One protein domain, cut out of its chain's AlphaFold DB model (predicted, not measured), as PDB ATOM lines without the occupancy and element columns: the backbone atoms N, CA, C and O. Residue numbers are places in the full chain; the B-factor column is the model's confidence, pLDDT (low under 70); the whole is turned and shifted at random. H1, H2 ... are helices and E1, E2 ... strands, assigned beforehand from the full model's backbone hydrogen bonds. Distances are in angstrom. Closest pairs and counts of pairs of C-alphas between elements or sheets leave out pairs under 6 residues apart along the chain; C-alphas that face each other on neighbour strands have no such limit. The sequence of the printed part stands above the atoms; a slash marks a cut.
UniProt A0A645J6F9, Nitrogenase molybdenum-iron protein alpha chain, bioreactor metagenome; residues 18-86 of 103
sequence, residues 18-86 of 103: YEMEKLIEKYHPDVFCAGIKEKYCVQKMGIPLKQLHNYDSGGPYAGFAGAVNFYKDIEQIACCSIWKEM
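Overview. This is residues 18 to 86 of the 103 residues of the protein "Nitrogenase molybdenum-iron protein alpha chain" of bioreactor metagenome (UniProt A0A645J6F9). Two very short parallel strands, E1 and E2, sit in the middle, with H2 packed on one side and the long helix H3 on the other; H1 and H4 lie farthest out. The 69 printed residues are mostly helix, in the order H1 E1 H2 E2 H3 H4, and compact, with a radius of gyration of the C-alphas of 12.6 A and spans of 35 by 25 by 19 A.

Arrangement. H1, residues 18 to 27, is near H2, residues 36 to 44, with 5 pairs of C-alphas within 10 A. E1, residues 32 to 34, and E2, residues 49 to 51, are parallel neighbours; N 50 and O 32 are 2.9 A apart, within hydrogen-bond range. E1, H2 and E2 form a strand-helix-strand unit, two parallel strands with a helix between, its crossover right-handed. The closest C-alphas of H2 and E2, Lys 39 and Leu 49, are 6.0 A apart; those of E2 and H3, residues 63 to 78, are Lys 50 and Ile 74, 7.2 A. H3 and H4, residues 81 to 85, are apart. Every O i to N i+4 pair is within range in H1 and H3, against 3 of 5 in H2 and 0 of 1 in H4, where 2 of 2 O i to N i+3 pairs are.

Along the chain. H1 begins at C-alpha 18 (-11.242, 19.139, -8.693) and spans 14.2 A, H3 22.2 A. H4 ends at C-alpha 85 (-25.717, 4.485, 7.421).

Size, cuts and confidence. The printed part has no cut, the E2 to H3 link is long, and no printed residue is under 70 in pLDDT.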
ATOM      1  N   TYR A  18     -11.396  18.181  -9.791       98.19
ATOM      2  CA  TYR A  18     -11.242  19.139  -8.693       98.19
ATOM      3  C   TYR A  18     -12.444  20.086  -8.571       98.19
ATOM      4  O   TYR A  18     -12.958  20.312  -7.475       98.19
ATOM      5  N   GLU A  19     -12.920  20.627  -9.696       98.38
ATOM      6  CA  GLU A  19     -14.101  21.492  -9.698       98.38
ATOM      7  C   GLU A  19     -15.340  20.724  -9.252       98.38
ATOM      8  O   GLU A  19     -16.097  21.229  -8.426       98.38
ATOM      9  N   MET A  20     -15.524  19.494  -9.736       98.06
ATOM     10  CA  MET A  20     -16.619  18.625  -9.311       98.06
ATOM     11  C   MET A  20     -16.619  18.426  -7.789       98.06
ATOM     12  O   MET A  20     -17.655  18.643  -7.162       98.06
ATOM     13  N   GLU A  21     -15.480  18.075  -7.180       97.88
ATOM     14  CA  GLU A  21     -15.379  17.901  -5.723       97.88
ATOM     15  C   GLU A  21     -15.749  19.186  -4.974       97.88
ATOM     16  O   GLU A  21     -16.551  19.154  -4.039       97.88
ATOM     17  N   LYS A  22     -15.243  20.342  -5.425       98.06
ATOM     18  CA  LYS A  22     -15.553  21.638  -4.805       98.06
ATOM     19  C   LYS A  22     -17.005  22.060  -4.964       98.06
ATOM     20  O   LYS A  22     -17.560  22.690  -4.065       98.06
ATOM     21  N   LEU A  23     -17.640  21.710  -6.075       97.88
ATOM     22  CA  LEU A  23     -19.061  21.965  -6.280       97.88
ATOM     23  C   LEU A  23     -19.926  21.050  -5.413       97.88
ATOM     24  O   LEU A  23     -20.904  21.529  -4.846       97.88
ATOM     25  N   ILE A  24     -19.560  19.775  -5.267       97.69
ATOM     26  CA  ILE A  24     -20.264  18.836  -4.384       97.69
ATOM     27  C   ILE A  24     -20.138  19.278  -2.923       97.69
ATOM     28  O   ILE A  24     -21.146  19.344  -2.230       97.69
ATOM     29  N   GLU A  25     -18.938  19.655  -2.479       96.81
ATOM     30  CA  GLU A  25     -18.696  20.188  -1.130       96.81
ATOM     31  C   GLU A  25     -19.535  21.448  -0.864       96.81
ATOM     32  O   GLU A  25     -20.132  21.597   0.200       96.81
ATOM     33  N   LYS A  26     -19.617  22.350  -1.850       97.38
ATOM     34  CA  LYS A  26     -20.309  23.634  -1.708       97.38
ATOM     35  C   LYS A  26     -21.833  23.534  -1.785       97.38
ATOM     36  O   LYS A  26     -22.515  24.268  -1.074       97.38
ATOM     37  N   TYR A  27     -22.361  22.722  -2.699       96.62
ATOM     38  CA  TYR A  27     -23.794  22.698  -3.015       96.62
ATOM     39  C   TYR A  27     -24.525  21.462  -2.499       96.62
ATOM     40  O   TYR A  27     -25.745  21.520  -2.399       96.62
ATOM     41  N   HIS A  28     -23.807  20.381  -2.182       95.31
ATOM     42  CA  HIS A  28     -24.342  19.139  -1.620       95.31
ATOM     43  C   HIS A  28     -25.632  18.650  -2.317       95.31
ATOM     44  O   HIS A  28     -26.703  18.654  -1.712       95.31
ATOM     45  N   PRO A  29     -25.566  18.295  -3.616       96.75
ATOM     46  CA  PRO A  29     -26.759  17.954  -4.388       96.75
ATOM     47  C   PRO A  29     -27.402  16.651  -3.899       96.75
ATOM     48  O   PRO A  29     -26.696  15.691  -3.621       96.75
ATOM     49  N   ASP A  30     -28.735  16.572  -3.899       96.00
ATOM     50  CA  ASP A  30     -29.456  15.356  -3.481       96.00
ATOM     51  C   ASP A  30     -29.224  14.161  -4.423       96.00
ATOM     52  O   ASP A  30     -29.297  13.004  -4.014       96.00
ATOM     53  N   VAL A  31     -28.966  14.435  -5.706       96.62
ATOM     54  CA  VAL A  31     -28.640  13.437  -6.731       96.62
ATOM     55  C   VAL A  31     -27.629  14.033  -7.704       96.62
ATOM     56  O   VAL A  31     -27.789  15.161  -8.173       96.62
ATOM     57  N   PHE A  32     -26.620  13.245  -8.065       97.88
ATOM     58  CA  PHE A  32     -25.664  13.561  -9.122       97.88
ATOM     59  C   PHE A  32     -25.875  12.634 -10.327       97.88
ATOM     60  O   PHE A  32     -26.122  11.440 -10.172       97.88
ATOM     61  N   CYS A  33     -25.759  13.147 -11.548       97.88
ATOM     62  CA  CYS A  33     -25.935  12.356 -12.768       97.88
ATOM     63  C   CYS A  33     -24.698  12.484 -13.659       97.88
ATOM     64  O   CYS A  33     -24.400  13.582 -14.122       97.88
ATOM     65  N   ALA A  34     -23.978  11.382 -13.899       98.12
ATOM     66  CA  ALA A  34     -22.721  11.388 -14.662       98.12
ATOM     67  C   ALA A  34     -22.394  10.013 -15.280       98.12
ATOM     68  O   ALA A  34     -23.301   9.290 -15.705       98.12
ATOM     69  N   GLY A  35     -21.109   9.653 -15.375       98.44
ATOM     70  CA  GLY A  35     -20.626   8.372 -15.882       98.44
ATOM     71  C   GLY A  35     -19.933   7.506 -14.832       98.44
ATOM     72  O   GLY A  35     -19.958   7.768 -13.630       98.44
ATOM     73  N   ILE A  36     -19.320   6.418 -15.309       98.38
ATOM     74  CA  ILE A  36     -18.679   5.415 -14.448       98.38
ATOM     75  C   ILE A  36     -17.454   5.956 -13.704       98.38
ATOM     76  O   ILE A  36     -17.167   5.508 -12.596       98.38
ATOM     77  N   LYS A  37     -16.739   6.917 -14.302       98.12
ATOM     78  CA  LYS A  37     -15.511   7.482 -13.724       98.12
ATOM     79  C   LYS A  37     -15.823   8.303 -12.471       98.12
ATOM     80  O   LYS A  37     -15.060   8.272 -11.515       98.12
ATOM     81  N   GLU A  38     -16.967   8.982 -12.468       98.38
ATOM     82  CA  GLU A  38     -17.417   9.848 -11.380       98.38
ATOM     83  C   GLU A  38     -18.230   9.075 -10.327       98.38
ATOM     84  O   GLU A  38     -18.302   9.478  -9.169       98.38
ATOM     85  N   LYS A  39     -18.825   7.931 -10.693       98.06
ATOM     86  CA  LYS A  39     -19.765   7.193  -9.836       98.06
ATOM     87  C   LYS A  39     -19.276   6.982  -8.411       98.06
ATOM     88  O   LYS A  39     -19.942   7.371  -7.456       98.06
ATOM     89  N   TYR A  40     -18.133   6.326  -8.264       97.88
ATOM     90  CA  TYR A  40     -17.719   5.844  -6.953       97.88
ATOM     91  C   TYR A  40     -17.100   6.936  -6.083       97.88
ATOM     92  O   TYR A  40     -17.255   6.872  -4.866       97.88
ATOM     93  N   CYS A  41     -16.453   7.948  -6.671       97.56
ATOM     94  CA  CYS A  41     -15.944   9.072  -5.885       97.56
ATOM     95  C   CYS A  41     -17.101   9.896  -5.306       97.56
ATOM     96  O   CYS A  41     -17.113  10.149  -4.106       97.56
ATOM     97  N   VAL A  42     -18.137  10.180  -6.100       97.81
ATOM     98  CA  VAL A  42     -19.333  10.899  -5.631       97.81
ATOM     99  C   VAL A  42     -20.108  10.096  -4.579       97.81
ATOM    100  O   VAL A  42     -20.473  10.635  -3.538       97.81
ATOM    101  N   GLN A  43     -20.290   8.786  -4.777       97.25
ATOM    102  CA  GLN A  43     -20.959   7.939  -3.781       97.25
ATOM    103  C   GLN A  43     -20.184   7.847  -2.460       97.25
ATOM    104  O   GLN A  43     -20.792   7.782  -1.394       97.25
ATOM    105  N   LYS A  44     -18.844   7.886  -2.497       96.00
ATOM    106  CA  LYS A  44     -18.014   7.952  -1.282       96.00
ATOM    107  C   LYS A  44     -18.135   9.282  -0.540       96.00
ATOM    108  O   LYS A  44     -17.896   9.304   0.661       96.00
ATOM    109  N   MET A  45     -18.574  10.340  -1.218       95.56
ATOM    110  CA  MET A  45     -18.950  11.616  -0.601       95.56
ATOM    111  C   MET A  45     -20.374  11.599  -0.015       95.56
ATOM    112  O   MET A  45     -20.842  12.623   0.473       95.56
ATOM    113  N   GLY A  46     -21.069  10.455  -0.051       94.88
ATOM    114  CA  GLY A  46     -22.424  10.301   0.486       94.88
ATOM    115  C   GLY A  46     -23.532  10.786  -0.448       94.88
ATOM    116  O   GLY A  46     -24.679  10.863  -0.021       94.88
ATOM    117  N   ILE A  47     -23.211  11.096  -1.709       97.00
ATOM    118  CA  ILE A  47     -24.183  11.587  -2.685       97.00
ATOM    119  C   ILE A  47     -24.652  10.442  -3.602       97.00
ATOM    120  O   ILE A  47     -23.820   9.781  -4.239       97.00
ATOM    121  N   PRO A  48     -25.972  10.209  -3.740       97.31
ATOM    122  CA  PRO A  48     -26.512   9.271  -4.717       97.31
ATOM    123  C   PRO A  48     -26.123   9.665  -6.146       97.31
ATOM    124  O   PRO A  48     -26.272  10.821  -6.543       97.31
ATOM    125  N   LEU A  49     -25.675   8.693  -6.949       97.75
ATOM    126  CA  LEU A  49     -25.317   8.929  -8.351       97.75
ATOM    127  C   LEU A  49     -26.023   7.973  -9.308       97.75
ATOM    128  O   LEU A  49     -25.964   6.755  -9.124       97.75
ATOM    129  N   LYS A  50     -26.611   8.540 -10.371       97.88
ATOM    130  CA  LYS A  50     -27.150   7.805 -11.520       97.88
ATOM    131  C   LYS A  50     -26.225   7.899 -12.732       97.88
ATOM    132  O   LYS A  50     -25.863   8.998 -13.156       97.88
ATOM    133  N   GLN A  51     -25.871   6.762 -13.329       98.38
ATOM    134  CA  GLN A  51     -25.136   6.772 -14.593       98.38
ATOM    135  C   GLN A  51     -26.094   7.014 -15.761       98.38
ATOM    136  O   GLN A  51     -26.960   6.185 -16.042       98.38
ATOM    137  N   LEU A  52     -25.919   8.117 -16.491       97.94
ATOM    138  CA  LEU A  52     -26.768   8.434 -17.649       97.94
ATOM    139  C   LEU A  52     -26.248   7.855 -18.970       97.94
ATOM    140  O   LEU A  52     -27.007   7.771 -19.931       97.94
ATOM    141  N   HIS A  53     -24.988   7.415 -19.022       97.88
ATOM    142  CA  HIS A  53     -24.403   6.833 -20.236       97.88
ATOM    143  C   HIS A  53     -24.792   5.366 -20.463       97.88
ATOM    144  O   HIS A  53     -24.997   4.958 -21.600       97.88
ATOM    145  N   ASN A  54     -24.878   4.567 -19.397       96.62
ATOM    146  CA  ASN A  54     -25.195   3.133 -19.464       96.62
ATOM    147  C   ASN A  54     -26.417   2.744 -18.616       96.62
ATOM    148  O   ASN A  54     -26.674   1.556 -18.446       96.62
ATOM    149  N   TYR A  55     -27.121   3.724 -18.039       97.38
ATOM    150  CA  TYR A  55     -28.308   3.537 -17.196       97.38
ATOM    151  C   TYR A  55     -28.080   2.686 -15.940       97.38
ATOM    152  O   TYR A  55     -29.025   2.107 -15.409       97.38
ATOM    153  N   ASP A  56     -26.835   2.583 -15.459       96.56
ATOM    154  CA  ASP A  56     -26.430   1.588 -14.454       96.56
ATOM    155  C   ASP A  56     -26.781   0.148 -14.870       96.56
ATOM    156  O   ASP A  56     -27.169  -0.671 -14.039       96.56
ATOM    157  N   SER A  57     -26.652  -0.157 -16.164       95.81
ATOM    158  CA  SER A  57     -27.058  -1.427 -16.782       95.81
ATOM    159  C   SER A  57     -28.574  -1.692 -16.757       95.81
ATOM    160  O   SER A  57     -28.995  -2.835 -16.921       95.81
ATOM    161  N   GLY A  58     -29.388  -0.648 -16.557       93.12
ATOM    162  CA  GLY A  58     -30.853  -0.682 -16.622       93.12
ATOM    163  C   GLY A  58     -31.428  -0.094 -17.918       93.12
ATOM    164  O   GLY A  58     -30.858  -0.225 -19.003       93.12
ATOM    165  N   GLY A  59     -32.570   0.590 -17.798       94.25
ATOM    166  CA  GLY A  59     -33.279   1.230 -18.912       94.25
ATOM    167  C   GLY A  59     -34.316   0.331 -19.611       94.25
ATOM    168  O   GLY A  59     -34.691  -0.713 -19.078       94.25
ATOM    169  N   PRO A  60     -34.824   0.738 -20.795       97.19
ATOM    170  CA  PRO A  60     -34.530   1.991 -21.505       97.19
ATOM    171  C   PRO A  60     -35.111   3.215 -20.783       97.19
ATOM    172  O   PRO A  60     -36.084   3.069 -20.048       97.19
ATOM    173  N   TYR A  61     -34.555   4.411 -21.022       98.19
ATOM    174  CA  TYR A  61     -35.091   5.684 -20.493       98.19
ATOM    175  C   TYR A  61     -35.792   6.567 -21.522       98.19
ATOM    176  O   TYR A  61     -36.546   7.462 -21.151       98.19
ATOM    177  N   ALA A  62     -35.597   6.309 -22.813       98.19
ATOM    178  CA  ALA A  62     -36.270   7.069 -23.857       98.19
ATOM    179  C   ALA A  62     -37.754   6.676 -23.996       98.19
ATOM    180  O   ALA A  62     -38.133   5.515 -23.825       98.19
ATOM    181  N   GLY A  63     -38.585   7.649 -24.375       98.19
ATOM    182  CA  GLY A  63     -40.023   7.467 -24.585       98.19
ATOM    183  C   GLY A  63     -40.834   7.365 -23.290       98.19
ATOM    184  O   GLY A  63     -40.296   7.412 -22.187       98.19
ATOM    185  N   PHE A  64     -42.155   7.220 -23.418       98.25
ATOM    186  CA  PHE A  64     -43.076   7.251 -22.273       98.25
ATOM    187  C   PHE A  64     -42.808   6.143 -21.248       98.25
ATOM    188  O   PHE A  64     -42.698   6.416 -20.056       98.25
ATOM    189  N   ALA A  65     -42.654   4.899 -21.708       98.06
ATOM    190  CA  ALA A  65     -42.313   3.783 -20.828       98.06
ATOM    191  C   ALA A  65     -40.911   3.949 -20.216       98.06
ATOM    192  O   ALA A  65     -40.698   3.600 -19.058       98.06
ATOM    193  N   GLY A  66     -39.972   4.531 -20.969       98.44
ATOM    194  CA  GLY A  66     -38.628   4.778 -20.469       98.44
ATOM    195  C   GLY A  66     -38.575   5.848 -19.381       98.44
ATOM    196  O   GLY A  66     -37.858   5.673 -18.399       98.44
ATOM    197  N   ALA A  67     -39.399   6.894 -19.481       98.50
ATOM    198  CA  ALA A  67     -39.534   7.888 -18.420       98.50
ATOM    199  C   ALA A  67     -39.979   7.235 -17.099       98.50
ATOM    200  O   ALA A  67     -39.414   7.529 -16.048       98.50
ATOM    201  N   VAL A  68     -40.926   6.290 -17.149       98.38
ATOM    202  CA  VAL A  68     -41.358   5.532 -15.961       98.38
ATOM    203  C   VAL A  68     -40.195   4.746 -15.348       98.38
ATOM    204  O   VAL A  68     -40.040   4.749 -14.129       98.38
ATOM    205  N   ASN A  69     -39.359   4.105 -16.168       98.25
ATOM    206  CA  ASN A  69     -38.176   3.387 -15.685       98.25
ATOM    207  C   ASN A  69     -37.152   4.338 -15.051       98.25
ATOM    208  O   ASN A  69     -36.635   4.050 -13.978       98.25
ATOM    209  N   PHE A  70     -36.896   5.490 -15.679       98.25
ATOM    210  CA  PHE A  70     -35.981   6.499 -15.145       98.25
ATOM    211  C   PHE A  70     -36.423   6.981 -13.761       98.25
ATOM    212  O   PHE A  70     -35.617   6.998 -12.836       98.25
ATOM    213  N   TYR A  71     -37.705   7.322 -13.592       97.69
ATOM    214  CA  TYR A  71     -38.209   7.791 -12.301       97.69
ATOM    215  C   TYR A  71     -38.131   6.722 -11.209       97.69
ATOM    216  O   TYR A  71     -37.749   7.057 -10.091       97.69
ATOM    217  N   LYS A  72     -38.416   5.451 -11.527       97.69
ATOM    218  CA  LYS A  72     -38.247   4.336 -10.577       97.69
ATOM    219  C   LYS A  72     -36.795   4.182 -10.129       97.69
ATOM    220  O   LYS A  72     -36.530   4.021  -8.942       97.69
ATOM    221  N   ASP A  73     -35.857   4.278 -11.065       97.50
ATOM    222  CA  ASP A  73     -34.435   4.159 -10.750       97.50
ATOM    223  C   ASP A  73     -33.939   5.347  -9.913       97.50
ATOM    224  O   ASP A  73     -33.166   5.150  -8.977       97.50
ATOM    225  N   ILE A  74     -34.390   6.573 -10.217       97.62
ATOM    226  CA  ILE A  74     -34.066   7.772  -9.428       97.62
ATOM    227  C   ILE A  74     -34.640   7.674  -8.013       97.62
ATOM    228  O   ILE A  74     -33.926   7.950  -7.052       97.62
ATOM    229  N   GLU A  75     -35.898   7.251  -7.871       97.25
ATOM    230  CA  GLU A  75     -36.529   7.023  -6.567       97.25
ATOM    231  C   GLU A  75     -35.721   6.017  -5.742       97.25
ATOM    232  O   GLU A  75     -35.358   6.300  -4.599       97.25
ATOM    233  N   GLN A  76     -35.369   4.870  -6.330       95.56
ATOM    234  CA  GLN A  76     -34.635   3.822  -5.628       95.56
ATOM    235  C   GLN A  76     -33.283   4.311  -5.097       95.56
ATOM    236  O   GLN A  76     -32.915   3.965  -3.974       95.56
ATOM    237  N   ILE A  77     -32.534   5.100  -5.879       95.19
ATOM    238  CA  ILE A  77     -31.223   5.594  -5.436       95.19
ATOM    239  C   ILE A  77     -31.348   6.749  -4.444       95.19
ATOM    240  O   ILE A  77     -30.621   6.754  -3.455       95.19
ATOM    241  N   ALA A  78     -32.251   7.704  -4.669       93.44
ATOM    242  CA  ALA A  78     -32.352   8.910  -3.850       93.44
ATOM    243  C   ALA A  78     -32.989   8.613  -2.486       93.44
ATOM    244  O   ALA A  78     -32.607   9.196  -1.476       93.44
ATOM    245  N   CYS A  79     -33.929   7.665  -2.440       94.56
ATOM    246  CA  CYS A  79     -34.643   7.294  -1.221       94.56
ATOM    247  C   CYS A  79     -34.032   6.089  -0.489       94.56
ATOM    248  O   CYS A  79     -34.592   5.637   0.513       94.56
ATOM    249  N   CYS A  80     -32.899   5.550  -0.955       94.62
ATOM    250  CA  CYS A  80     -32.256   4.409  -0.307       94.62
ATOM    251  C   CYS A  80     -31.816   4.759   1.125       94.62
ATOM    252  O   CYS A  80     -31.156   5.772   1.354       94.62
ATOM    253  N   SER A  81     -32.122   3.903   2.103       94.88
ATOM    254  CA  SER A  81     -31.730   4.140   3.499       94.88
ATOM    255  C   SER A  81     -30.222   4.053   3.729       94.88
ATOM    256  O   SER A  81     -29.748   4.596   4.719       94.88
ATOM    257  N   ILE A  82     -29.468   3.429   2.816       93.94
ATOM    258  CA  ILE A  82     -28.020   3.216   2.958       93.94
ATOM    259  C   ILE A  82     -27.241   4.519   3.178       93.94
ATOM    260  O   ILE A  82     -26.250   4.522   3.897       93.94
ATOM    261  N   TRP A  83     -27.714   5.641   2.627       94.06
ATOM    262  CA  TRP A  83     -27.066   6.945   2.787       94.06
ATOM    263  C   TRP A  83     -27.098   7.450   4.235       94.06
ATOM    264  O   TRP A  83     -26.225   8.214   4.638       94.06
ATOM    265  N   LYS A  84     -28.066   6.991   5.041       91.38
ATOM    266  CA  LYS A  84     -28.159   7.304   6.478       91.38
ATOM    267  C   LYS A  84     -27.158   6.507   7.315       91.38
ATOM    268  O   LYS A  84     -26.823   6.929   8.412       91.38
ATOM    269  N   GLU A  85     -26.647   5.409   6.765       93.19
ATOM    270  CA  GLU A  85     -25.717   4.485   7.421       93.19
ATOM    271  C   GLU A  85     -24.245   4.789   7.072       93.19
ATOM    272  O   GLU A  85     -23.362   3.962   7.283       93.19
ATOM    273  N   MET A  86     -23.963   5.964   6.490       91.44
ATOM    274  CA  MET A  86     -22.609   6.357   6.072       91.44
ATOM    275  C   MET A  86     -21.661   6.613   7.248       91.44
ATOM    276  O   MET A  86     -20.460   6.386   7.112       91.44
TER     277      MET A  86